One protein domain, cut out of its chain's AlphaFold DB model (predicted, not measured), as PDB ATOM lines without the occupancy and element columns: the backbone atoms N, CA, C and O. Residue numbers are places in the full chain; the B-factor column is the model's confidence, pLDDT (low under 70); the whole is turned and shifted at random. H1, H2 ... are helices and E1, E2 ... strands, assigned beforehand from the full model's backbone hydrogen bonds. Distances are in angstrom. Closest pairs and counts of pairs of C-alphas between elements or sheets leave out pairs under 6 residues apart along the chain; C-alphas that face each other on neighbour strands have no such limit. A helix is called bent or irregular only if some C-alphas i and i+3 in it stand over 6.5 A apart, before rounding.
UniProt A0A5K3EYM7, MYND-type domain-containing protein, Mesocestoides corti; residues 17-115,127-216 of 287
ATOM      1  N   LEU A  17     107.791 146.494 139.516       96.12
ATOM      2  CA  LEU A  17     108.379 147.271 140.610       96.12
ATOM      3  C   LEU A  17     109.426 146.465 141.381       96.12
ATOM      4  O   LEU A  17     110.508 146.967 141.670       96.12
ATOM      5  N   SER A  18     109.128 145.204 141.689       95.56
ATOM      6  CA  SER A  18     110.066 144.345 142.412       95.56
ATOM      7  C   SER A  18     111.334 144.041 141.605       95.56
ATOM      8  O   SER A  18     112.415 143.982 142.185       95.56
ATOM      9  N   VAL A  19     111.228 143.922 140.272       95.25
ATOM     10  CA  VAL A  19     112.390 143.760 139.384       95.25
ATOM     11  C   VAL A  19     113.229 145.032 139.364       95.25
ATOM     12  O   VAL A  19     114.442 144.951 139.517       95.25
ATOM     13  N   ALA A  20     112.603 146.206 139.241       95.56
ATOM     14  CA  ALA A  20     113.312 147.487 139.253       95.56
ATOM     15  C   ALA A  20     114.067 147.729 140.574       95.56
ATOM     16  O   ALA A  20     115.186 148.254 140.586       95.56
ATOM     17  N   ILE A  21     113.476 147.302 141.696       95.44
ATOM     18  CA  ILE A  21     114.139 147.296 143.003       95.44
ATOM     19  C   ILE A  21     115.324 146.328 142.978       95.44
ATOM     20  O   ILE A  21     116.444 146.762 143.244       95.44
ATOM     21  N   ALA A  22     115.118 145.061 142.614       93.25
ATOM     22  CA  ALA A  22     116.184 144.055 142.567       93.25
ATOM     23  C   ALA A  22     117.358 144.468 141.660       93.25
ATOM     24  O   ALA A  22     118.516 144.234 141.995       93.25
ATOM     25  N   SER A  23     117.071 145.136 140.540       93.19
ATOM     26  CA  SER A  23     118.068 145.551 139.551       93.19
ATOM     27  C   SER A  23     118.811 146.844 139.899       93.19
ATOM     28  O   SER A  23     119.641 147.281 139.108       93.19
ATOM     29  N   GLY A  24     118.488 147.523 141.003       93.00
ATOM     30  CA  GLY A  24     119.139 148.801 141.322       93.00
ATOM     31  C   GLY A  24     118.651 150.005 140.505       93.00
ATOM     32  O   GLY A  24     119.281 151.056 140.550       93.00
ATOM     33  N   ASN A  25     117.563 149.890 139.729       94.31
ATOM     34  CA  ASN A  25     117.161 150.946 138.793       94.31
ATOM     35  C   ASN A  25     116.183 151.942 139.432       94.31
ATOM     36  O   ASN A  25     114.966 151.845 139.262       94.31
ATOM     37  N   ASP A  26     116.731 152.921 140.150       92.88
ATOM     38  CA  ASP A  26     115.944 153.897 140.914       92.88
ATOM     39  C   ASP A  26     115.026 154.767 140.036       92.88
ATOM     40  O   ASP A  26     113.915 155.085 140.449       92.88
ATOM     41  N   LYS A  27     115.412 155.059 138.785       93.75
ATOM     42  CA  LYS A  27     114.564 155.820 137.847       93.75
ATOM     43  C   LYS A  27     113.275 155.074 137.499       93.75
ATOM     44  O   LYS A  27     112.203 155.671 137.451       93.75
ATOM     45  N   ILE A  28     113.371 153.763 137.255       95.00
ATOM     46  CA  ILE A  28     112.187 152.932 136.989       95.00
ATOM     47  C   ILE A  28     111.354 152.781 138.263       95.00
ATOM     48  O   ILE A  28     110.127 152.802 138.189       95.00
ATOM     49  N   VAL A  29     111.998 152.672 139.428       95.25
ATOM     50  CA  VAL A  29     111.286 152.643 140.711       95.25
ATOM     51  C   VAL A  29     110.458 153.916 140.900       95.25
ATOM     52  O   VAL A  29     109.268 153.814 141.177       95.25
ATOM     53  N   GLU A  30     111.035 155.100 140.694       94.38
ATOM     54  CA  GLU A  30     110.315 156.379 140.798       94.38
ATOM     55  C   GLU A  30     109.153 156.476 139.802       94.38
ATOM     56  O   GLU A  30     108.041 156.870 140.167       94.38
ATOM     57  N   LEU A  31     109.380 156.055 138.556       94.19
ATOM     58  CA  LEU A  31     108.348 156.013 137.524       94.19
ATOM     59  C   LEU A  31     107.177 155.100 137.931       94.19
ATOM     60  O   LEU A  31     106.018 155.485 137.809       94.19
ATOM     61  N   LEU A  32     107.458 153.899 138.441       94.69
ATOM     62  CA  LEU A  32     106.420 152.947 138.844       94.69
ATOM     63  C   LEU A  32     105.694 153.395 140.113       94.69
ATOM     64  O   LEU A  32     104.480 153.263 140.194       94.69
ATOM     65  N   VAL A  33     106.405 153.957 141.090       93.31
ATOM     66  CA  VAL A  33     105.813 154.428 142.351       93.31
ATOM     67  C   VAL A  33     104.954 155.680 142.151       93.31
ATOM     68  O   VAL A  33     103.983 155.878 142.880       93.31
ATOM     69  N   SER A  34     105.287 156.528 141.176       91.88
ATOM     70  CA  SER A  34     104.461 157.686 140.809       91.88
ATOM     71  C   SER A  34     103.221 157.311 139.994       91.88
ATOM     72  O   SER A  34     102.287 158.107 139.903       91.88
ATOM     73  N   TYR A  35     103.178 156.101 139.436       92.25
ATOM     74  CA  TYR A  35     102.043 155.637 138.657       92.25
ATOM     75  C   TYR A  35     100.907 155.135 139.557       92.25
ATOM     76  O   TYR A  35     101.066 154.183 140.318       92.25
ATOM     77  N   GLN A  36      99.734 155.763 139.433       87.81
ATOM     78  CA  GLN A  36      98.592 155.580 140.339       87.81
ATOM     79  C   GLN A  36      98.083 154.133 140.435       87.81
ATOM     80  O   GLN A  36      97.551 153.737 141.470       87.81
ATOM     81  N   LEU A  37      98.226 153.345 139.365       90.81
ATOM     82  CA  LEU A  37      97.743 151.961 139.327       90.81
ATOM     83  C   LEU A  37      98.729 150.957 139.935       90.81
ATOM     84  O   LEU A  37      98.379 149.790 140.092       90.81
ATOM     85  N   THR A  38      99.955 151.364 140.268       92.81
ATOM     86  CA  THR A  38     100.953 150.455 140.840       92.81
ATOM     87  C   THR A  38     100.587 150.090 142.275       92.81
ATOM     88  O   THR A  38     100.492 150.946 143.152       92.81
ATOM     89  N   ASN A  39     100.438 148.796 142.552       90.94
ATOM     90  CA  ASN A  39     100.129 148.283 143.879       90.94
ATOM     91  C   ASN A  39     101.414 147.899 144.631       90.94
ATOM     92  O   ASN A  39     101.990 146.829 144.423       90.94
ATOM     93  N   LEU A  40     101.843 148.758 145.561       89.94
ATOM     94  CA  LEU A  40     103.042 148.533 146.381       89.94
ATOM     95  C   LEU A  40     102.866 147.422 147.432       89.94
ATOM     96  O   LEU A  40     103.850 146.853 147.908       89.94
ATOM     97  N   THR A  41     101.622 147.137 147.820       89.50
ATOM     98  CA  THR A  41     101.268 146.184 148.887       89.50
ATOM     99  C   THR A  41     100.901 144.796 148.369       89.50
ATOM    100  O   THR A  41     100.626 143.894 149.157       89.50
ATOM    101  N   MET A  42     100.898 144.614 147.047       90.31
ATOM    102  CA  MET A  42     100.600 143.336 146.416       90.31
ATOM    103  C   MET A  42     101.588 142.258 146.873       90.31
ATOM    104  O   MET A  42     102.805 142.476 146.913       90.31
ATOM    105  N   ARG A  43     101.050 141.073 147.178       91.50
ATOM    106  CA  ARG A  43     101.850 139.888 147.481       91.50
ATOM    107  C   ARG A  43     102.472 139.344 146.195       91.50
ATOM    108  O   ARG A  43     101.776 139.026 145.235       91.50
ATOM    109  N   LEU A  44     103.790 139.246 146.204       92.88
ATOM    110  CA  LEU A  44     104.597 138.517 145.238       92.88
ATOM    111  C   LEU A  44     104.494 137.010 145.505       92.88
ATOM    112  O   LEU A  44     104.067 136.577 146.578       92.88
ATOM    113  N   THR A  45     104.902 136.195 144.534       89.75
ATOM    114  CA  THR A  45     104.921 134.731 144.700       89.75
ATOM    115  C   THR A  45     106.345 134.224 144.934       89.75
ATOM    116  O   THR A  45     107.279 135.011 145.086       89.75
ATOM    117  N   LYS A  46     106.517 132.898 145.053       86.50
ATOM    118  CA  LYS A  46     107.821 132.250 145.305       86.50
ATOM    119  C   LYS A  46     108.520 132.725 146.593       86.50
ATOM    120  O   LYS A  46     109.740 132.695 146.683       86.50
ATOM    121  N   GLY A  47     107.745 133.147 147.593       84.38
ATOM    122  CA  GLY A  47     108.267 133.540 148.905       84.38
ATOM    123  C   GLY A  47     108.894 134.935 148.968       84.38
ATOM    124  O   GLY A  47     109.500 135.267 149.977       84.38
ATOM    125  N   LEU A  48     108.737 135.773 147.937       88.25
ATOM    126  CA  LEU A  48     109.341 137.114 147.881       88.25
ATOM    127  C   LEU A  48     108.626 138.174 148.738       88.25
ATOM    128  O   LEU A  48     109.101 139.303 148.842       88.25
ATOM    129  N   GLY A  49     107.482 137.839 149.338       91.50
ATOM    130  CA  GLY A  49     106.701 138.756 150.163       91.50
ATOM    131  C   GLY A  49     105.991 139.823 149.330       91.50
ATOM    132  O   GLY A  49     105.047 139.505 148.622       91.50
ATOM    133  N   SER A  50     106.411 141.084 149.418       92.75
ATOM    134  CA  SER A  50     105.934 142.195 148.574       92.75
ATOM    135  C   SER A  50     107.099 142.900 147.868       92.75
ATOM    136  O   SER A  50     108.265 142.596 148.120       92.75
ATOM    137  N   ALA A  51     106.826 143.881 147.002       93.62
ATOM    138  CA  ALA A  51     107.896 144.663 146.367       93.62
ATOM    139  C   ALA A  51     108.834 145.326 147.400       93.62
ATOM    140  O   ALA A  51     110.039 145.410 147.180       93.62
ATOM    141  N   LEU A  52     108.295 145.721 148.560       94.00
ATOM    142  CA  LEU A  52     109.076 146.257 149.675       94.00
ATOM    143  C   LEU A  52     110.001 145.198 150.303       94.00
ATOM    144  O   LEU A  52     111.121 145.520 150.687       94.00
ATOM    145  N   CYS A  53     109.560 143.940 150.377       94.00
ATOM    146  CA  CYS A  53     110.341 142.829 150.928       94.00
ATOM    147  C   CYS A  53     111.592 142.499 150.111       94.00
ATOM    148  O   CYS A  53     112.601 142.079 150.679       94.00
ATOM    149  N   VAL A  54     111.551 142.725 148.795       93.88
ATOM    150  CA  VAL A  54     112.694 142.487 147.900       93.88
ATOM    151  C   VAL A  54     113.898 143.362 148.262       93.88
ATOM    152  O   VAL A  54     115.031 142.931 148.069       93.88
ATOM    153  N   VAL A  55     113.679 144.527 148.886       94.50
ATOM    154  CA  VAL A  55     114.754 145.405 149.388       94.50
ATOM    155  C   VAL A  55     115.626 144.718 150.448       94.50
ATOM    156  O   VAL A  55     116.802 145.048 150.581       94.50
ATOM    157  N   PHE A  56     115.069 143.770 151.209       92.81
ATOM    158  CA  PHE A  56     115.785 143.058 152.275       92.81
ATOM    159  C   PHE A  56     116.418 141.755 151.801       92.81
ATOM    160  O   PHE A  56     117.099 141.101 152.584       92.81
ATOM    161  N   ASN A  57     116.172 141.338 150.556       90.00
ATOM    162  CA  ASN A  57     116.690 140.075 150.062       90.00
ATOM    163  C   ASN A  57     118.226 140.161 149.919       90.00
ATOM    164  O   ASN A  57     118.706 140.988 149.137       90.00
ATOM    165  N   PRO A  58     119.004 139.303 150.613       86.88
ATOM    166  CA  PRO A  58     120.465 139.312 150.566       86.88
ATOM    167  C   PRO A  58     121.042 139.180 149.155       86.88
ATOM    168  O   PRO A  58     122.111 139.719 148.886       86.88
ATOM    169  N   MET A  59     120.311 138.549 148.226       85.00
ATOM    170  CA  MET A  59     120.716 138.423 146.819       85.00
ATOM    171  C   MET A  59     120.882 139.772 146.109       85.00
ATOM    172  O   MET A  59     121.655 139.874 145.160       85.00
ATOM    173  N   TYR A  60     120.170 140.807 146.563       83.88
ATOM    174  CA  TYR A  60     120.198 142.148 145.974       83.88
ATOM    175  C   TYR A  60     120.758 143.198 146.939       83.88
ATOM    176  O   TYR A  60     120.716 144.390 146.636       83.88
ATOM    177  N   GLU A  61     121.290 142.787 148.094       82.62
ATOM    178  CA  GLU A  61     121.754 143.705 149.141       82.62
ATOM    179  C   GLU A  61     122.883 144.617 148.646       82.62
ATOM    180  O   GLU A  61     122.889 145.806 148.941       82.62
ATOM    181  N   ASN A  62     123.760 144.096 147.786       82.19
ATOM    182  CA  ASN A  62     124.869 144.854 147.202       82.19
ATOM    183  C   ASN A  62     124.448 145.794 146.060       82.19
ATOM    184  O   ASN A  62     125.280 146.544 145.553       82.19
ATOM    185  N   SER A  63     123.175 145.785 145.645       85.31
ATOM    186  CA  SER A  63     122.692 146.709 144.607       85.31
ATOM    187  C   SER A  63     122.715 148.170 145.067       85.31
ATOM    188  O   SER A  63     122.739 149.073 144.233       85.31
ATOM    189  N   ARG A  64     122.684 148.421 146.388       88.88
ATOM    190  CA  ARG A  64     122.630 149.762 146.990       88.88
ATOM    191  C   ARG A  64     123.393 149.803 148.309       88.88
ATOM    192  O   ARG A  64     123.303 148.885 149.112       88.88
ATOM    193  N   ASN A  65     124.054 150.925 148.591       91.25
ATOM    194  CA  ASN A  65     124.577 151.187 149.934       91.25
ATOM    195  C   ASN A  65     123.435 151.428 150.948       91.25
ATOM    196  O   ASN A  65     122.290 151.703 150.565       91.25
ATOM    197  N   LEU A  66     123.752 151.375 152.249       92.44
ATOM    198  CA  LEU A  66     122.779 151.587 153.327       92.44
ATOM    199  C   LEU A  66     121.958 152.875 153.153       92.44
ATOM    200  O   LEU A  66     120.735 152.829 153.254       92.44
ATOM    201  N   GLN A  67     122.592 154.012 152.863       94.62
ATOM    202  CA  GLN A  67     121.897 155.301 152.798       94.62
ATOM    203  C   GLN A  67     120.875 155.352 151.652       94.62
ATOM    204  O   GLN A  67     119.734 155.785 151.851       94.62
ATOM    205  N   CYS A  68     121.250 154.865 150.466       94.00
ATOM    206  CA  CYS A  68     120.344 154.761 149.323       94.00
ATOM    207  C   CYS A  68     119.192 153.791 149.618       94.00
ATOM    208  O   CYS A  68     118.033 154.106 149.347       94.00
ATOM    209  N   ARG A  69     119.481 152.653 150.263       94.69
ATOM    210  CA  ARG A  69     118.472 151.674 150.698       94.69
ATOM    211  C   ARG A  69     117.464 152.277 151.682       94.69
ATOM    212  O   ARG A  69     116.260 152.136 151.479       94.69
ATOM    213  N   LEU A  70     117.917 153.005 152.705       96.31
ATOM    214  CA  LEU A  70     117.026 153.677 153.663       96.31
ATOM    215  C   LEU A  70     116.190 154.787 153.005       96.31
ATOM    216  O   LEU A  70     115.020 154.972 153.353       96.31
ATOM    217  N   THR A  71     116.762 155.502 152.035       96.06
ATOM    218  CA  THR A  71     116.051 156.533 151.261       96.06
ATOM    219  C   THR A  71     114.946 155.914 150.407       96.06
ATOM    220  O   THR A  71     113.804 156.375 150.461       96.06
ATOM    221  N   LEU A  72     115.248 154.816 149.708       95.38
ATOM    222  CA  LEU A  72     114.273 154.033 148.953       95.38
ATOM    223  C   LEU A  72     113.144 153.517 149.857       95.38
ATOM    224  O   LEU A  72     111.971 153.724 149.551       95.38
ATOM    225  N   LEU A  73     113.472 152.920 151.008       95.50
ATOM    226  CA  LEU A  73     112.472 152.462 151.981       95.50
ATOM    227  C   LEU A  73     111.577 153.612 152.454       95.50
ATOM    228  O   LEU A  73     110.357 153.475 152.487       95.50
ATOM    229  N   SER A  74     112.164 154.766 152.779       95.25
ATOM    230  CA  SER A  74     111.414 155.974 153.142       95.25
ATOM    231  C   SER A  74     110.451 156.404 152.030       95.25
ATOM    232  O   SER A  74     109.317 156.795 152.309       95.25
ATOM    233  N   HIS A  75     110.894 156.329 150.770       93.94
ATOM    234  CA  HIS A  75     110.084 156.660 149.602       93.94
ATOM    235  C   HIS A  75     108.904 155.701 149.418       93.94
ATOM    236  O   HIS A  75     107.765 156.162 149.348       93.94
ATOM    237  N   LEU A  76     109.162 154.391 149.431       94.00
ATOM    238  CA  LEU A  76     108.139 153.353 149.275       94.00
ATOM    239  C   LEU A  76     107.108 153.392 150.411       94.00
ATOM    240  O   LEU A  76     105.910 153.426 150.150       94.00
ATOM    241  N   ILE A  77     107.557 153.466 151.670       94.19
ATOM    242  CA  ILE A  77     106.669 153.443 152.846       94.19
ATOM    243  C   ILE A  77     105.705 154.635 152.845       94.19
ATOM    244  O   ILE A  77     104.540 154.470 153.197       94.19
ATOM    245  N   ARG A  78     106.153 155.823 152.418       91.81
ATOM    246  CA  ARG A  78     105.298 157.024 152.345       91.81
ATOM    247  C   ARG A  78     104.149 156.876 151.344       91.81
ATOM    248  O   ARG A  78     103.152 157.574 151.463       91.81
ATOM    249  N   ARG A  79     104.308 156.013 150.342       90.31
ATOM    250  CA  ARG A  79     103.313 155.777 149.287       90.31
ATOM    251  C   ARG A  79     102.380 154.609 149.610       90.31
ATOM    252  O   ARG A  79     101.426 154.384 148.876       90.31
ATOM    253  N   CYS A  80     102.614 153.892 150.709       88.75
ATOM    254  CA  CYS A  80     101.708 152.853 151.185       88.75
ATOM    255  C   CYS A  80     100.500 153.477 151.916       88.75
ATOM    256  O   CYS A  80     100.709 154.306 152.804       88.75
ATOM    257  N   PRO A  81      99.257 153.034 151.640       80.44
ATOM    258  CA  PRO A  81      98.029 153.659 152.150       80.44
ATOM    259  C   PRO A  81      97.859 153.643 153.682       80.44
ATOM    260  O   PRO A  81      97.026 154.376 154.189       80.44
ATOM    261  N   ASN A  82      98.662 152.870 154.426       81.62
ATOM    262  CA  ASN A  82      98.715 152.875 155.900       81.62
ATOM    263  C   ASN A  82     100.161 152.765 156.432       81.62
ATOM    264  O   ASN A  82     100.421 152.214 157.507       81.62
ATOM    265  N   GLY A  83     101.138 153.224 155.643       86.31
ATOM    266  CA  GLY A  83     102.553 153.023 155.942       86.31
ATOM    267  C   GLY A  83     102.899 151.534 156.058       86.31
ATOM    268  O   GLY A  83     102.698 150.766 155.115       86.31
ATOM    269  N   LEU A  84     103.433 151.127 157.213       88.62
ATOM    270  CA  LEU A  84     103.742 149.720 157.516       88.62
ATOM    271  C   LEU A  84     102.657 149.008 158.336       88.62
ATOM    272  O   LEU A  84     102.724 147.790 158.516       88.62
ATOM    273  N   VAL A  85     101.670 149.743 158.849       83.75
ATOM    274  CA  VAL A  85     100.590 149.161 159.650       83.75
ATOM    275  C   VAL A  85      99.664 148.377 158.720       83.75
ATOM    276  O   VAL A  85      99.344 148.822 157.623       83.75
ATOM    277  N   ASN A  86      99.257 147.181 159.150       78.25
ATOM    278  CA  ASN A  86      98.392 146.252 158.407       78.25
ATOM    279  C   ASN A  86      98.971 145.674 157.101       78.25
ATOM    280  O   ASN A  86      98.286 144.910 156.423       78.25
ATOM    281  N   HIS A  87     100.237 145.937 156.769       84.06
ATOM    282  CA  HIS A  87     100.909 145.265 155.656       84.06
ATOM    283  C   HIS A  87     101.301 143.835 156.073       84.06
ATOM    284  O   HIS A  87     102.394 143.602 156.597       84.06
ATOM    285  N   ARG A  88     100.387 142.877 155.868       87.31
ATOM    286  CA  ARG A  88     100.580 141.454 156.196       87.31
ATOM    287  C   ARG A  88     101.262 140.703 155.057       87.31
ATOM    288  O   ARG A  88     100.734 140.646 153.944       87.31
ATOM    289  N   ILE A  89     102.391 140.076 155.363       91.12
ATOM    290  CA  ILE A  89     103.204 139.291 154.431       91.12
ATOM    291  C   ILE A  89     103.314 137.855 154.937       91.12
ATOM    292  O   ILE A  89     103.447 137.636 156.139       91.12
ATOM    293  N   ALA A  90     103.281 136.894 154.015       90.62
ATOM    294  CA  ALA A  90     103.644 135.514 154.306       90.62
ATOM    295  C   ALA A  90     105.170 135.397 154.402       90.62
ATOM    296  O   ALA A  90     105.886 135.778 153.471       90.62
ATOM    297  N   ILE A  91     105.661 134.905 155.535       89.69
ATOM    298  CA  ILE A  91     107.087 134.791 155.836       89.69
ATOM    299  C   ILE A  91     107.531 133.345 155.576       89.69
ATOM    300  O   ILE A  91     107.008 132.434 156.223       89.69
ATOM    301  N   PRO A  92     108.476 133.105 154.649       83.75
ATOM    302  CA  PRO A  92     109.046 131.776 154.433       83.75
ATOM    303  C   PRO A  92     109.846 131.272 155.653       83.75
ATOM    304  O   PRO A  92     110.413 132.092 156.381       83.75
ATOM    305  N   PRO A  93     109.978 129.945 155.857       81.75
ATOM    306  CA  PRO A  93     109.453 128.857 155.022       81.75
ATOM    307  C   PRO A  93     108.002 128.465 155.342       81.75
ATOM    308  O   PRO A  93     107.294 127.990 154.459       81.75
ATOM    309  N   ASP A  94     107.537 128.724 156.564       83.56
ATOM    310  CA  ASP A  94     106.261 128.199 157.075       83.56
ATOM    311  C   ASP A  94     105.035 129.005 156.612       83.56
ATOM    312  O   ASP A  94     103.913 128.746 157.040       83.56
ATOM    313  N   ASN A  95     105.242 130.024 155.768       84.94
ATOM    314  CA  ASN A  95     104.227 130.983 155.324       84.94
ATOM    315  C   ASN A  95     103.440 131.616 156.482       84.94
ATOM    316  O   ASN A  95     102.280 132.000 156.319       84.94
ATOM    317  N   THR A  96     104.079 131.768 157.645       90.88
ATOM    318  CA  THR A  96     103.466 132.444 158.791       90.88
ATOM    319  C   THR A  96     103.191 133.896 158.417       90.88
ATOM    320  O   THR A  96     104.068 134.586 157.893       90.88
ATOM    321  N   GLU A  97     101.977 134.376 158.673       90.56
ATOM    322  CA  GLU A  97     101.657 135.776 158.423       90.56
ATOM    323  C   GLU A  97     102.310 136.677 159.475       90.56
ATOM    324  O   GLU A  97     102.128 136.503 160.679       90.56
ATOM    325  N   GLY A  98     103.046 137.684 159.017       91.25
ATOM    326  CA  GLY A  98     103.674 138.671 159.884       91.25
ATOM    327  C   GLY A  98     103.814 140.029 159.214       91.25
ATOM    328  O   GLY A  98     103.213 140.309 158.173       91.25
ATOM    329  N   SER A  99     104.568 140.915 159.858       92.44
ATOM    330  CA  SER A  99     104.862 142.240 159.316       92.44
ATOM    331  C   SER A  99     106.062 142.220 158.365       92.44
ATOM    332  O   SER A  99     106.846 141.270 158.326       92.44
ATOM    333  N   VAL A 100     106.270 143.332 157.656       93.69
ATOM    334  CA  VAL A 100     107.504 143.592 156.894       93.69
ATOM    335  C   VAL A 100     108.753 143.470 157.782       93.69
ATOM    336  O   VAL A 100     109.788 142.991 157.325       93.69
ATOM    337  N   VAL A 101     108.662 143.884 159.053       95.19
ATOM    338  CA  VAL A 101     109.778 143.797 160.010       95.19
ATOM    339  C   VAL A 101     110.094 142.342 160.337       95.19
ATOM    340  O   VAL A 101     111.262 141.967 160.371       95.19
ATOM    341  N   ASP A 102     109.063 141.522 160.542       94.75
ATOM    342  CA  ASP A 102     109.226 140.092 160.812       94.75
ATOM    343  C   ASP A 102     109.838 139.371 159.607       94.75
ATOM    344  O   ASP A 102     110.769 138.588 159.778       94.75
ATOM    345  N   TYR A 103     109.386 139.702 158.391       94.19
ATOM    346  CA  TYR A 103     109.980 139.190 157.156       94.19
ATOM    347  C   TYR A 103     111.471 139.546 157.063       94.19
ATOM    348  O   TYR A 103     112.307 138.666 156.877       94.19
ATOM    349  N   ALA A 104     111.822 140.827 157.232       94.38
ATOM    350  CA  ALA A 104     113.211 141.280 157.163       94.38
ATOM    351  C   ALA A 104     114.082 140.607 158.236       94.38
ATOM    352  O   ALA A 104     115.190 140.156 157.948       94.38
ATOM    353  N   PHE A 105     113.566 140.493 159.463       93.56
ATOM    354  CA  PHE A 105     114.258 139.829 160.562       93.56
ATOM    355  C   PHE A 105     114.513 138.352 160.258       93.56
ATOM    356  O   PHE A 105     115.627 137.877 160.472       93.56
ATOM    357  N   GLN A 106     113.509 137.639 159.740       91.25
ATOM    358  CA  GLN A 106     113.630 136.230 159.378       91.25
ATOM    359  C   GLN A 106     114.664 136.033 158.272       91.25
ATOM    360  O   GLN A 106     115.552 135.203 158.420       91.25
ATOM    361  N   VAL A 107     114.599 136.834 157.206       89.75
ATOM    362  CA  VAL A 107     115.533 136.754 156.073       89.75
ATOM    363  C   VAL A 107     116.975 137.054 156.498       89.75
ATOM    364  O   VAL A 107     117.905 136.359 156.093       89.75
ATOM    365  N   TYR A 108     117.191 138.061 157.344       90.25
ATOM    366  CA  TYR A 108     118.534 138.363 157.848       90.25
ATOM    367  C   TYR A 108     119.057 137.293 158.805       90.25
ATOM    368  O   TYR A 108     120.257 137.015 158.800       90.25
ATOM    369  N   SER A 109     118.164 136.677 159.578       86.44
ATOM    370  CA  SER A 109     118.497 135.611 160.523       86.44
ATOM    371  C   SER A 109     118.746 134.276 159.811       86.44
ATOM    372  O   SER A 109     119.635 133.541 160.217       86.44
ATOM    373  N   SER A 110     118.039 133.973 158.714       82.25
ATOM    374  CA  SER A 110     118.253 132.755 157.913       82.25
ATOM    375  C   SER A 110     119.584 132.755 157.161       82.25
ATOM    376  O   SER A 110     120.069 131.700 156.768       82.25
ATOM    377  N   VAL A 111     120.166 133.937 156.948       74.44
ATOM    378  CA  VAL A 111     121.484 134.116 156.318       74.44
ATOM    379  C   VAL A 111     122.566 134.434 157.372       74.44
ATOM    380  O   VAL A 111     123.722 134.671 157.032       74.44
ATOM    381  N   GLY A 112     122.218 134.449 158.666       64.25
ATOM    382  CA  GLY A 112     123.115 134.805 159.766       64.25
ATOM    383  C   GLY A 112     123.567 133.601 160.616       64.25
ATOM    384  O   GLY A 112     122.697 132.922 161.151       64.25
ATOM    385  N   PRO A 113     124.877 133.385 160.881       52.88
ATOM    386  CA  PRO A 113     126.037 134.025 160.269       52.88
ATOM    387  C   PRO A 113     127.053 133.019 159.685       52.88
ATOM    388  O   PRO A 113     127.436 132.049 160.339       52.88
ATOM    389  N   SER A 114     127.680 133.360 158.557       50.38
ATOM    390  CA  SER A 114     128.982 132.780 158.158       50.38
ATOM    391  C   SER A 114     130.109 133.017 159.193       50.38
ATOM    392  O   SER A 114     131.233 132.566 159.005       50.38
ATOM    393  N   LEU A 115     129.816 133.690 160.316       44.41
ATOM    394  CA  LEU A 115     130.705 133.881 161.466       44.41
ATOM    395  C   LEU A 115     130.801 132.645 162.376       44.41
ATOM    396  O   LEU A 115     131.821 132.480 163.038       44.41
ATOM    397  N   ASP A 127     131.619 141.142 156.781       74.31
ATOM    398  CA  ASP A 127     130.472 140.506 157.435       74.31
ATOM    399  C   ASP A 127     129.963 141.322 158.631       74.31
ATOM    400  O   ASP A 127     128.753 141.466 158.816       74.31
ATOM    401  N   HIS A 128     130.870 141.920 159.416       78.19
ATOM    402  CA  HIS A 128     130.491 142.824 160.506       78.19
ATOM    403  C   HIS A 128     129.803 144.084 159.981       78.19
ATOM    404  O   HIS A 128     128.818 144.541 160.566       78.19
ATOM    405  N   GLN A 129     130.290 144.625 158.861       84.00
ATOM    406  CA  GLN A 129     129.665 145.777 158.218       84.00
ATOM    407  C   GLN A 129     128.261 145.423 157.706       84.00
ATOM    408  O   GLN A 129     127.311 146.141 158.012       84.00
ATOM    409  N   VAL A 130     128.094 144.288 157.022       84.50
ATOM    410  CA  VAL A 130     126.778 143.812 156.555       84.50
ATOM    411  C   VAL A 130     125.815 143.612 157.728       84.50
ATOM    412  O   VAL A 130     124.690 144.107 157.692       84.50
ATOM    413  N   ALA A 131     126.252 142.957 158.809       84.69
ATOM    414  CA  ALA A 131     125.423 142.762 159.999       84.69
ATOM    415  C   ALA A 131     124.979 144.098 160.621       84.69
ATOM    416  O   ALA A 131     123.805 144.267 160.960       84.69
ATOM    417  N   LYS A 132     125.892 145.073 160.707       88.56
ATOM    418  CA  LYS A 132     125.597 146.424 161.200       88.56
ATOM    419  C   LYS A 132     124.584 147.153 160.314       88.56
ATOM    420  O   LYS A 132     123.691 147.823 160.826       88.56
ATOM    421  N   GLU A 133     124.692 147.025 158.994       91.12
ATOM    422  CA  GLU A 133     123.743 147.640 158.060       91.12
ATOM    423  C   GLU A 133     122.355 146.988 158.102       91.12
ATOM    424  O   GLU A 133     121.331 147.679 158.027       91.12
ATOM    425  N   ARG A 134     122.303 145.664 158.265       92.38
ATOM    426  CA  ARG A 134     121.055 144.916 158.463       92.38
ATOM    427  C   ARG A 134     120.359 145.330 159.758       92.38
ATOM    428  O   ARG A 134     119.161 145.615 159.729       92.38
ATOM    429  N   ASP A 135     121.106 145.458 160.856       91.88
ATOM    430  CA  ASP A 135     120.580 145.956 162.134       91.88
ATOM    431  C   ASP A 135     120.058 147.396 162.007       91.88
ATOM    432  O   ASP A 135     118.911 147.684 162.360       91.88
ATOM    433  N   ALA A 136     120.829 148.285 161.370       95.00
ATOM    434  CA  ALA A 136     120.396 149.655 161.090       95.00
ATOM    435  C   ALA A 136     119.097 149.701 160.260       95.00
ATOM    436  O   ALA A 136     118.220 150.536 160.507       95.00
ATOM    437  N   THR A 137     118.941 148.777 159.309       95.56
ATOM    438  CA  THR A 137     117.714 148.636 158.513       95.56
ATOM    439  C   THR A 137     116.529 148.204 159.381       95.56
ATOM    440  O   THR A 137     115.460 148.810 159.291       95.56
ATOM    441  N   LEU A 138     116.696 147.220 160.270       95.81
ATOM    442  CA  LEU A 138     115.635 146.783 161.191       95.81
ATOM    443  C   LEU A 138     115.218 147.898 162.160       95.81
ATOM    444  O   LEU A 138     114.022 148.139 162.344       95.81
ATOM    445  N   VAL A 139     116.182 148.637 162.717       95.69
ATOM    446  CA  VAL A 139     115.920 149.808 163.573       95.69
ATOM    447  C   VAL A 139     115.130 150.877 162.812       95.69
ATOM    448  O   VAL A 139     114.162 151.439 163.342       95.69
ATOM    449  N   PHE A 140     115.496 151.137 161.553       97.12
ATOM    450  CA  PHE A 140     114.771 152.067 160.688       97.12
ATOM    451  C   PHE A 140     113.321 151.623 160.459       97.12
ATOM    452  O   PHE A 140     112.406 152.441 160.598       97.12
ATOM    453  N   LEU A 141     113.093 150.343 160.150       96.50
ATOM    454  CA  LEU A 141     111.746 149.814 159.933       96.50
ATOM    455  C   LEU A 141     110.901 149.871 161.205       96.50
ATOM    456  O   LEU A 141     109.758 150.317 161.148       96.50
ATOM    457  N   ALA A 142     111.461 149.498 162.359       95.50
ATOM    458  CA  ALA A 142     110.756 149.568 163.637       95.50
ATOM    459  C   ALA A 142     110.317 151.005 163.962       95.50
ATOM    460  O   ALA A 142     109.196 151.231 164.420       95.50
ATOM    461  N   ARG A 143     111.166 151.997 163.662       95.44
ATOM    462  CA  ARG A 143     110.795 153.414 163.768       95.44
ATOM    463  C   ARG A 143     109.666 153.783 162.807       95.44
ATOM    464  O   ARG A 143     108.695 154.390 163.247       95.44
ATOM    465  N   LYS A 144     109.757 153.404 161.530       95.75
ATOM    466  CA  LYS A 144     108.708 153.696 160.536       95.75
ATOM    467  C   LYS A 144     107.374 153.028 160.868       95.75
ATOM    468  O   LYS A 144     106.321 153.618 160.634       95.75
ATOM    469  N   LEU A 145     107.415 151.835 161.457       94.06
ATOM    470  CA  LEU A 145     106.234 151.130 161.935       94.06
ATOM    471  C   LEU A 145     105.579 151.879 163.103       94.06
ATOM    472  O   LEU A 145     104.374 152.107 163.066       94.06
ATOM    473  N   ARG A 146     106.364 152.352 164.084       92.38
ATOM    474  CA  ARG A 146     105.855 153.227 165.159       92.38
ATOM    475  C   ARG A 146     105.247 154.523 164.623       92.38
ATOM    476  O   ARG A 146     104.158 154.892 165.038       92.38
ATOM    477  N   GLU A 147     105.935 155.202 163.705       92.25
ATOM    478  CA  GLU A 147     105.435 156.435 163.077       92.25
ATOM    479  C   GLU A 147     104.095 156.197 162.373       92.25
ATOM    480  O   GLU A 147     103.177 156.998 162.516       92.25
ATOM    481  N   SER A 148     103.960 155.063 161.679       91.88
ATOM    482  CA  SER A 148     102.709 154.667 161.023       91.88
ATOM    483  C   SER A 148     101.581 154.435 162.038       91.88
ATOM    484  O   SER A 148     100.443 154.811 161.781       91.88
ATOM    485  N   VAL A 149     101.890 153.863 163.209       90.56
ATOM    486  CA  VAL A 149     100.917 153.718 164.306       90.56
ATOM    487  C   VAL A 149     100.492 155.073 164.851       90.56
ATOM    488  O   VAL A 149      99.300 155.323 164.972       90.56
ATOM    489  N   PHE A 150     101.422 155.976 165.146       87.38
ATOM    490  CA  PHE A 150     101.055 157.283 165.701       87.38
ATOM    491  C   PHE A 150     100.291 158.163 164.709       87.38
ATOM    492  O   PHE A 150      99.470 158.974 165.123       87.38
ATOM    493  N   ALA A 151     100.523 157.985 163.408       88.06
ATOM    494  CA  ALA A 151      99.764 158.662 162.364       88.06
ATOM    495  C   ALA A 151      98.365 158.061 162.139       88.06
ATOM    496  O   ALA A 151      97.542 158.684 161.476       88.06
ATOM    497  N   SER A 152      98.095 156.860 162.654       86.69
ATOM    498  CA  SER A 152      96.840 156.160 162.393       86.69
ATOM    499  C   SER A 152      95.659 156.743 163.178       86.69
ATOM    500  O   SER A 152      95.775 157.099 164.353       86.69
ATOM    501  N   ASP A 153      94.485 156.764 162.545       81.75
ATOM    502  CA  ASP A 153      93.239 157.246 163.160       81.75
ATOM    503  C   ASP A 153      92.876 156.462 164.421       81.75
ATOM    504  O   ASP A 153      92.352 157.009 165.392       81.75
ATOM    505  N   CYS A 154      93.195 155.166 164.427       79.06
ATOM    506  CA  CYS A 154      92.982 154.305 165.576       79.06
ATOM    507  C   CYS A 154      93.739 154.776 166.823       79.06
ATOM    508  O   CYS A 154      93.187 154.727 167.926       79.06
ATOM    509  N   TRP A 155      94.971 155.259 166.650       81.38
ATOM    510  CA  TRP A 155      95.746 155.853 167.733       81.38
ATOM    511  C   TRP A 155      95.170 157.212 168.152       81.38
ATOM    512  O   TRP A 155      94.901 157.427 169.334       81.38
ATOM    513  N   ASN A 156      94.911 158.098 167.187       77.31
ATOM    514  CA  ASN A 156      94.479 159.478 167.449       77.31
ATOM    515  C   ASN A 156      93.096 159.579 168.103       77.31
ATOM    516  O   ASN A 156      92.862 160.461 168.928       77.31
ATOM    517  N   HIS A 157      92.184 158.663 167.781       70.12
ATOM    518  CA  HIS A 157      90.841 158.646 168.359       70.12
ATOM    519  C   HIS A 157      90.713 157.737 169.586       70.12
ATOM    520  O   HIS A 157      89.602 157.558 170.081       70.12
ATOM    521  N   ASN A 158      91.829 157.171 170.079       66.06
ATOM    522  CA  ASN A 158      91.885 156.247 171.220       66.06
ATOM    523  C   ASN A 158      90.741 155.216 171.172       66.06
ATOM    524  O   ASN A 158      90.063 154.948 172.170       66.06
ATOM    525  N   LYS A 159      90.477 154.696 169.966       62.09
ATOM    526  CA  LYS A 159      89.333 153.827 169.702       62.09
ATOM    527  C   LYS A 159      89.572 152.499 170.424       62.09
ATOM    528  O   LYS A 159      90.633 151.886 170.292       62.09
ATOM    529  N   ALA A 160      88.596 152.062 171.221       53.28
ATOM    530  CA  ALA A 160      88.657 150.757 171.871       53.28
ATOM    531  C   ALA A 160      88.808 149.662 170.794       53.28
ATOM    532  O   ALA A 160      88.052 149.650 169.824       53.28
ATOM    533  N   GLY A 161      89.808 148.784 170.940       53.84
ATOM    534  CA  GLY A 161      90.107 147.706 169.980       53.84
ATOM    535  C   GLY A 161      91.321 147.937 169.072       53.84
ATOM    536  O   GLY A 161      91.629 147.092 168.236       53.84
ATOM    537  N   CYS A 162      92.045 149.046 169.225       61.94
ATOM    538  CA  CYS A 162      93.260 149.313 168.456       61.94
ATOM    539  C   CYS A 162      94.492 148.703 169.130       61.94
ATOM    540  O   CYS A 162      95.349 149.402 169.667       61.94
ATOM    541  N   GLU A 163      94.541 147.372 169.138       65.94
ATOM    542  CA  GLU A 163      95.660 146.619 169.691       65.94
ATOM    543  C   GLU A 163      96.699 146.324 168.606       65.94
ATOM    544  O   GLU A 163      96.460 145.606 167.633       65.94
ATOM    545  N   PHE A 164      97.887 146.895 168.776       80.81
ATOM    546  CA  PHE A 164      99.023 146.627 167.910       80.81
ATOM    547  C   PHE A 164      99.819 145.454 168.481       80.81
ATOM    548  O   PHE A 164     100.600 145.611 169.421       80.81
ATOM    549  N   GLY A 165      99.613 144.268 167.907       88.06
ATOM    550  CA  GLY A 165     100.250 143.014 168.325       88.06
ATOM    551  C   GLY A 165     101.730 142.899 167.955       88.06
ATOM    552  O   GLY A 165     102.136 141.895 167.385       88.06
ATOM    553  N   PHE A 166     102.544 143.925 168.211       93.69
ATOM    554  CA  PHE A 166     103.979 143.914 167.923       93.69
ATOM    555  C   PHE A 166     104.785 144.678 168.981       93.69
ATOM    556  O   PHE A 166     104.263 145.486 169.751       93.69
ATOM    557  N   CYS A 167     106.091 144.425 169.036       95.31
ATOM    558  CA  CYS A 167     107.005 145.134 169.920       95.31
ATOM    559  C   CYS A 167     107.269 146.542 169.389       95.31
ATOM    560  O   CYS A 167     107.899 146.704 168.347       95.31
ATOM    561  N   PHE A 168     106.900 147.582 170.129       94.25
ATOM    562  CA  PHE A 168     107.102 148.947 169.656       94.25
ATOM    563  C   PHE A 168     108.582 149.323 169.527       94.25
ATOM    564  O   PHE A 168     108.904 150.200 168.740       94.25
ATOM    565  N   HIS A 169     109.509 148.683 170.248       95.62
ATOM    566  CA  HIS A 169     110.933 149.008 170.112       95.62
ATOM    567  C   HIS A 169     111.571 148.379 168.864       95.62
ATOM    568  O   HIS A 169     112.105 149.117 168.038       95.62
ATOM    569  N   CYS A 170     111.491 147.051 168.714       94.94
ATOM    570  CA  CYS A 170     112.150 146.318 167.624       94.94
ATOM    571  C   CYS A 170     111.229 145.954 166.448       94.94
ATOM    572  O   CYS A 170     111.701 145.422 165.453       94.94
ATOM    573  N   GLY A 171     109.923 146.205 166.549       94.75
ATOM    574  CA  GLY A 171     108.934 145.968 165.493       94.75
ATOM    575  C   GLY A 171     108.490 144.514 165.302       94.75
ATOM    576  O   GLY A 171     107.554 144.280 164.547       94.75
ATOM    577  N   ARG A 172     109.106 143.542 165.990       94.88
ATOM    578  CA  ARG A 172     108.749 142.119 165.858       94.88
ATOM    579  C   ARG A 172     107.374 141.791 166.441       94.88
ATOM    580  O   ARG A 172     107.044 142.263 167.532       94.88
ATOM    581  N   SER A 173     106.633 140.930 165.754       93.44
ATOM    582  CA  SER A 173     105.345 140.362 166.174       93.44
ATOM    583  C   SER A 173     105.325 138.833 166.174       93.44
ATOM    584  O   SER A 173     104.649 138.234 167.004       93.44
ATOM    585  N   VAL A 174     106.110 138.190 165.303       92.38
ATOM    586  CA  VAL A 174     106.120 136.728 165.149       92.38
ATOM    587  C   VAL A 174     107.234 136.105 165.992       92.38
ATOM    588  O   VAL A 174     108.364 136.603 166.023       92.38
ATOM    589  N   GLY A 175     106.924 135.002 166.683       89.94
ATOM    590  CA  GLY A 175     107.894 134.240 167.481       89.94
ATOM    591  C   GLY A 175     108.387 134.966 168.739       89.94
ATOM    592  O   GLY A 175     109.517 134.745 169.171       89.94
ATOM    593  N   VAL A 176     107.584 135.881 169.296       93.38
ATOM    594  CA  VAL A 176     107.878 136.616 170.536       93.38
ATOM    595  C   VAL A 176     106.636 136.764 171.405       93.38
ATOM    596  O   VAL A 176     105.534 136.946 170.897       93.38
ATOM    597  N   SER A 177     106.818 136.763 172.725       94.62
ATOM    598  CA  SER A 177     105.755 137.112 173.665       94.62
ATOM    599  C   SER A 177     105.668 138.628 173.823       94.62
ATOM    600  O   SER A 177     106.615 139.286 174.245       94.62
ATOM    601  N   ILE A 178     104.523 139.207 173.473       94.56
ATOM    602  CA  ILE A 178     104.302 140.651 173.548       94.56
ATOM    603  C   ILE A 178     103.620 140.987 174.875       94.56
ATOM    604  O   ILE A 178     102.547 140.483 175.182       94.56
ATOM    605  N   THR A 179     104.258 141.834 175.686       94.31
ATOM    606  CA  THR A 179     103.725 142.281 176.981       94.31
ATOM    607  C   THR A 179     103.446 143.785 176.948       94.31
ATOM    608  O   THR A 179     104.358 144.551 176.603       94.31
ATOM    609  N   PRO A 180     102.244 144.244 177.335       93.44
ATOM    610  CA  PRO A 180     101.911 145.660 177.329       93.44
ATOM    611  C   PRO A 180     102.651 146.436 178.425       93.44
ATOM    612  O   PRO A 180     103.099 145.905 179.450       93.44
ATOM    613  N   CYS A 181     102.797 147.740 178.211       92.25
ATOM    614  CA  CYS A 181     103.356 148.649 179.197       92.25
ATOM    615  C   CYS A 181     102.453 148.712 180.433       92.25
ATOM    616  O   CYS A 181     101.311 149.149 180.347       92.25
ATOM    617  N   ARG A 182     102.997 148.384 181.610       89.38
ATOM    618  CA  ARG A 182     102.230 148.347 182.869       89.38
ATOM    619  C   ARG A 182     101.585 149.680 183.267       89.38
ATOM    620  O   ARG A 182     100.648 149.667 184.053       89.38
ATOM    621  N   ARG A 183     102.092 150.811 182.758       89.88
ATOM    622  CA  ARG A 183     101.588 152.155 183.086       89.88
ATOM    623  C   ARG A 183     100.494 152.606 182.119       89.88
ATOM    624  O   ARG A 183      99.382 152.870 182.548       89.88
ATOM    625  N   CYS A 184     100.796 152.686 180.822       88.31
ATOM    626  CA  CYS A 184      99.857 153.222 179.832       88.31
ATOM    627  C   CYS A 184      99.035 152.154 179.101       88.31
ATOM    628  O   CYS A 184      98.047 152.512 178.472       88.31
ATOM    629  N   GLN A 185      99.446 150.878 179.116       88.12
ATOM    630  CA  GLN A 185      98.806 149.754 178.407       88.12
ATOM    631  C   GLN A 185      98.562 149.996 176.900       88.12
ATOM    632  O   GLN A 185      97.734 149.333 176.294       88.12
ATOM    633  N   SER A 186      99.235 150.981 176.293       86.06
ATOM    634  CA  SER A 186      98.986 151.405 174.898       86.06
ATOM    635  C   SER A 186     100.065 150.945 173.926       86.06
ATOM    636  O   SER A 186      99.846 150.900 172.724       86.06
ATOM    637  N   VAL A 187     101.244 150.624 174.452       91.38
ATOM    638  CA  VAL A 187     102.365 150.083 173.686       91.38
ATOM    639  C   VAL A 187     102.822 148.791 174.335       91.38
ATOM    640  O   VAL A 187     102.719 148.642 175.559       91.38
ATOM    641  N   SER A 188     103.393 147.902 173.534       93.94
ATOM    642  CA  SER A 188     103.822 146.582 173.989       93.94
ATOM    643  C   SER A 188     105.262 146.269 173.585       93.94
ATOM    644  O   SER A 188     105.817 146.869 172.662       93.94
ATOM    645  N   PHE A 189     105.900 145.345 174.306       96.31
ATOM    646  CA  PHE A 189     107.312 144.992 174.138       96.31
ATOM    647  C   PHE A 189     107.520 143.479 174.182       96.31
ATOM    648  O   PHE A 189     106.876 142.797 174.974       96.31
ATOM    649  N   CYS A 190     108.466 142.968 173.387       96.31
ATOM    650  CA  CYS A 190     108.793 141.539 173.358       96.31
ATOM    651  C   CYS A 190     109.733 141.068 174.479       96.31
ATOM    652  O   CYS A 190     109.876 139.875 174.720       96.31
ATOM    653  N   SER A 191     110.453 141.986 175.131       95.94
ATOM    654  CA  SER A 191     111.453 141.639 176.145       95.94
ATOM    655  C   SER A 191     111.706 142.782 177.125       95.94
ATOM    656  O   SER A 191     111.433 143.954 176.843       95.94
ATOM    657  N   ASN A 192     112.291 142.453 178.281       95.69
ATOM    658  CA  ASN A 192     112.727 143.452 179.259       95.69
ATOM    659  C   ASN A 192     113.801 144.392 178.684       95.69
ATOM    660  O   ASN A 192     113.804 145.573 179.030       95.69
ATOM    661  N   ALA A 193     114.674 143.896 177.799       95.81
ATOM    662  CA  ALA A 193     115.673 144.712 177.111       95.81
ATOM    663  C   ALA A 193     114.999 145.747 176.199       95.81
ATOM    664  O   ALA A 193     115.193 146.946 176.388       95.81
ATOM    665  N   CYS A 194     114.100 145.301 175.313       96.06
ATOM    666  CA  CYS A 194     113.325 146.191 174.444       96.06
ATOM    667  C   CYS A 194     112.511 147.220 175.236       96.06
ATOM    668  O   CYS A 194     112.427 148.380 174.839       96.06
ATOM    669  N   ARG A 195     111.941 146.812 176.377       95.38
ATOM    670  CA  ARG A 195     111.199 147.716 177.259       95.38
ATOM    671  C   ARG A 195     112.098 148.783 177.880       95.38
ATOM    672  O   ARG A 195     111.707 149.943 177.889       95.38
ATOM    673  N   ARG A 196     113.277 148.423 178.401       95.19
ATOM    674  CA  ARG A 196     114.205 149.382 179.032       95.19
ATOM    675  C   ARG A 196     114.781 150.366 178.015       95.19
ATOM    676  O   ARG A 196     114.749 151.566 178.269       95.19
ATOM    677  N   THR A 197     115.249 149.873 176.872       94.81
ATOM    678  CA  THR A 197     115.796 150.720 175.802       94.81
ATOM    679  C   THR A 197     114.710 151.623 175.227       94.81
ATOM    680  O   THR A 197     114.858 152.840 175.217       94.81
ATOM    681  N   GLY A 198     113.545 151.063 174.882       93.25
ATOM    682  CA  GLY A 198     112.413 151.856 174.403       93.25
ATOM    683  C   GLY A 198     111.919 152.893 175.417       93.25
ATOM    684  O   GLY A 198     111.567 154.002 175.024       93.25
ATOM    685  N   TRP A 199     111.937 152.571 176.717       94.31
ATOM    686  CA  TRP A 199     111.614 153.522 177.787       94.31
ATOM    687  C   TRP A 199     112.581 154.705 177.817       94.31
ATOM    688  O   TRP A 199     112.131 155.848 177.887       94.31
ATOM    689  N   LYS A 200     113.889 154.431 177.748       94.25
ATOM    690  CA  LYS A 200     114.939 155.454 177.763       94.25
ATOM    691  C   LYS A 200     114.883 156.347 176.522       94.25
ATOM    692  O   LYS A 200     114.993 157.561 176.653       94.25
ATOM    693  N   ASP A 201     114.693 155.749 175.351       91.19
ATOM    694  CA  ASP A 201     114.923 156.435 174.080       91.19
ATOM    695  C   ASP A 201     113.719 157.256 173.602       91.19
ATOM    696  O   ASP A 201     113.900 158.304 172.988       91.19
ATOM    697  N   TRP A 202     112.486 156.791 173.841       89.38
ATOM    698  CA  TRP A 202     111.300 157.444 173.264       89.38
ATOM    699  C   TRP A 202     110.024 157.315 174.107       89.38
ATOM    700  O   TRP A 202     109.282 158.285 174.253       89.38
ATOM    701  N   HIS A 203     109.755 156.153 174.706       92.25
ATOM    702  CA  HIS A 203     108.464 155.892 175.343       92.25
ATOM    703  C   HIS A 203     108.298 156.575 176.706       92.25
ATOM    704  O   HIS A 203     107.176 156.893 177.079       92.25
ATOM    705  N   GLY A 204     109.370 156.811 177.472       90.38
ATOM    706  CA  GLY A 204     109.263 157.283 178.860       90.38
ATOM    707  C   GLY A 204     108.462 158.580 179.019       90.38
ATOM    708  O   GLY A 204     107.590 158.654 179.885       90.38
ATOM    709  N   LYS A 205     108.702 159.568 178.144       88.00
ATOM    710  CA  LYS A 205     107.938 160.830 178.108       88.00
ATOM    711  C   LYS A 205     106.528 160.615 177.548       88.00
ATOM    712  O   LYS A 205     105.548 160.964 178.201       88.00
ATOM    713  N   GLN A 206     106.431 159.920 176.414       88.12
ATOM    714  CA  GLN A 206     105.156 159.620 175.751       88.12
ATOM    715  C   GLN A 206     104.182 158.832 176.637       88.12
ATOM    716  O   GLN A 206     102.972 158.993 176.543       88.12
ATOM    717  N   CYS A 207     104.685 157.971 177.520       90.88
ATOM    718  CA  CYS A 207     103.868 157.172 178.425       90.88
ATOM    719  C   CYS A 207     102.999 158.053 179.329       90.88
ATOM    720  O   CYS A 207     101.826 157.747 179.534       90.88
ATOM    721  N   LEU A 208     103.560 159.154 179.835       88.69
ATOM    722  CA  LEU A 208     102.835 160.104 180.676       88.69
ATOM    723  C   LEU A 208     101.807 160.898 179.865       88.69
ATOM    724  O   LEU A 208     100.679 161.061 180.321       88.69
ATOM    725  N   GLU A 209     102.164 161.319 178.651       87.44
ATOM    726  CA  GLU A 209     101.258 162.019 177.728       87.44
ATOM    727  C   GLU A 209     100.037 161.156 177.381       87.44
ATOM    728  O   GLU A 209      98.902 161.616 177.487       87.44
ATOM    729  N   ILE A 210     100.253 159.877 177.063       85.88
ATOM    730  CA  ILE A 210      99.181 158.912 176.781       85.88
ATOM    731  C   ILE A 210      98.245 158.757 177.989       85.88
ATOM    732  O   ILE A 210      97.023 158.703 177.837       85.88
ATOM    733  N   ILE A 211      98.801 158.677 179.203       86.94
ATOM    734  CA  ILE A 211      98.002 158.565 180.433       86.94
ATOM    735  C   ILE A 211      97.159 159.830 180.641       86.94
ATOM    736  O   ILE A 211      95.971 159.715 180.946       86.94
ATOM    737  N   ALA A 212      97.743 161.013 180.433       85.19
ATOM    738  CA  ALA A 212      97.046 162.292 180.562       85.19
ATOM    739  C   ALA A 212      95.918 162.452 179.528       85.19
ATOM    740  O   ALA A 212      94.806 162.842 179.871       85.19
ATOM    741  N   GLN A 213      96.154 162.075 178.269       79.19
ATOM    742  CA  GLN A 213      95.123 162.112 177.225       79.19
ATOM    743  C   GLN A 213      93.924 161.215 177.572       79.19
ATOM    744  O   GLN A 213      92.765 161.587 177.359       79.19
ATOM    745  N   ARG A 214      94.187 160.043 178.162       74.31
ATOM    746  CA  ARG A 214      93.143 159.097 178.579       74.31
ATOM    747  C   ARG A 214      92.323 159.592 179.767       74.31
ATOM    748  O   ARG A 214      91.113 159.370 179.777       74.31
ATOM    749  N   SER A 215      92.935 160.255 180.749       69.81
ATOM    750  CA  SER A 215      92.183 160.840 181.869       69.81
ATOM    751  C   SER A 215      91.300 162.006 181.412       69.81
ATOM    752  O   SER A 215      90.146 162.084 181.832       69.81
ATOM    753  N   SER A 216      91.770 162.842 180.481       62.91
ATOM    754  CA  SER A 216      90.965 163.925 179.895       62.91
ATOM    755  C   SER A 216      89.750 163.416 179.105       62.91
ATOM    756  O   SER A 216      88.665 163.988 179.218       62.91
TER     757      SER A 216
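Overview. This is residues 17 to 115 and 127 to 216 of the 287 residues of the protein "MYND-type domain-containing protein" of Mesocestoides corti (UniProt A0A5K3EYM7). The long helix H7 runs through the middle, with H5 and H6 side by side with it; beyond these two lie H3 and the helical hairpin H1 and H2, and a tiny strand hairpin, E1 and E2, packs on H6. On the other side of H7, residues 168 to 171 of a long loop pack on it, and beyond them lies H9, bent like an L. The printed part has 189 residues with nine named helices and two named strands, in the order H1 H2 H3 H4 H5 E1 E2 H6 H7 H8 H9; the sheet E1 - E2 is antiparallel and the class is mostly helix. The whole is compact, with a radius of gyration of the C-alphas of 17.2 A and spans of 52 by 44 by 31 A.

Along the chain. Find C-alpha 17 at (108.379, 147.271, 140.610), where H1, residues 17 to 22, begins. Next come H2, residues 26 to 34, H3, residues 53 to 56, and H4, residues 58 to 63, irregular, with C-alphas 59 and 62 7.7 A apart. H5, residues 66 to 79, measures 20.3 A; E1, 89 to 91, E2, 96 to 98, and H6, 100 to 110, follow. From C-alpha 127 at (130.472, 140.506, 157.435), H7 runs 36.0 A to residue 151; H8 is residues 153 to 156. H9, residues 192 to 216, was assigned as one helix by its hydrogen bonds but is bent, with C-alphas 201 and 204 7.5 A apart: its arms are H9a, residues 192 to 201, and H9b, residues 204 to 216, which ends at C-alpha 216 at (90.965, 163.925, 179.895).

Arrangement. H1 and H2 form a helical hairpin and touch, closest at the C-alphas of Ala 20 and Val 29, 5.7 A. H1 touches H3 at Ser 18 and Val 54, closest C-alphas 6.4 A apart, and H3 touches H6 at Phe 56 and Ala 104, 5.8 A. H4 and H7 are near each other, with 6 pairs of C-alphas within 10 A. In the hairpin E1 and E2, N 89 and O 98 are within hydrogen-bond range at 2.9 A. The closest C-alphas of E1 and H6, Ile 91 and Tyr 103, are 5.4 A apart. H7 touches H5 with residues 133 to 144 alone, closest C-alphas Glu 133 and Leu 66, 6.2 A, at a shallow tilt of 22 degrees, the same way. H7 touches H6 with residues 134 to 142 alone, closest C-alphas Leu 141 and Val 101, 6.3 A, at a shallow tilt of 17 degrees, opposite ways. H8 is close to but not clearly touching H7, with C-alphas 155 and 149 6.6 A apart. H9a and H9b stand about perpendicular, at 84 degrees, and both are apart from H7. Every O i to N i+4 pair is within hydrogen-bond range in H1, H2, H6, H7 and H9a; H5 has 9 of 10, H9b 8 of 9, and H4 0 of 2 with 2 of 3 O i to N i+3 pairs, while H3 and H8 are too short for an i+4 pair.

Size, cuts and confidence. Look at Ser 114 and Ser 216 for the two C-alphas farthest apart, 53.7 A. Residues 116 to 126 are not printed, and C-alphas 115 and 127 are 7.8 A apart across the cut. The links from H2 to H3 and from H8 to H9 are long, with 18 and 35 residues. In the second, residues 179 to 180 pair antiparallel with 188 to 189. The model's pLDDT is under 70 at residues 112 to 115, 158 to 163 and 215 to 216.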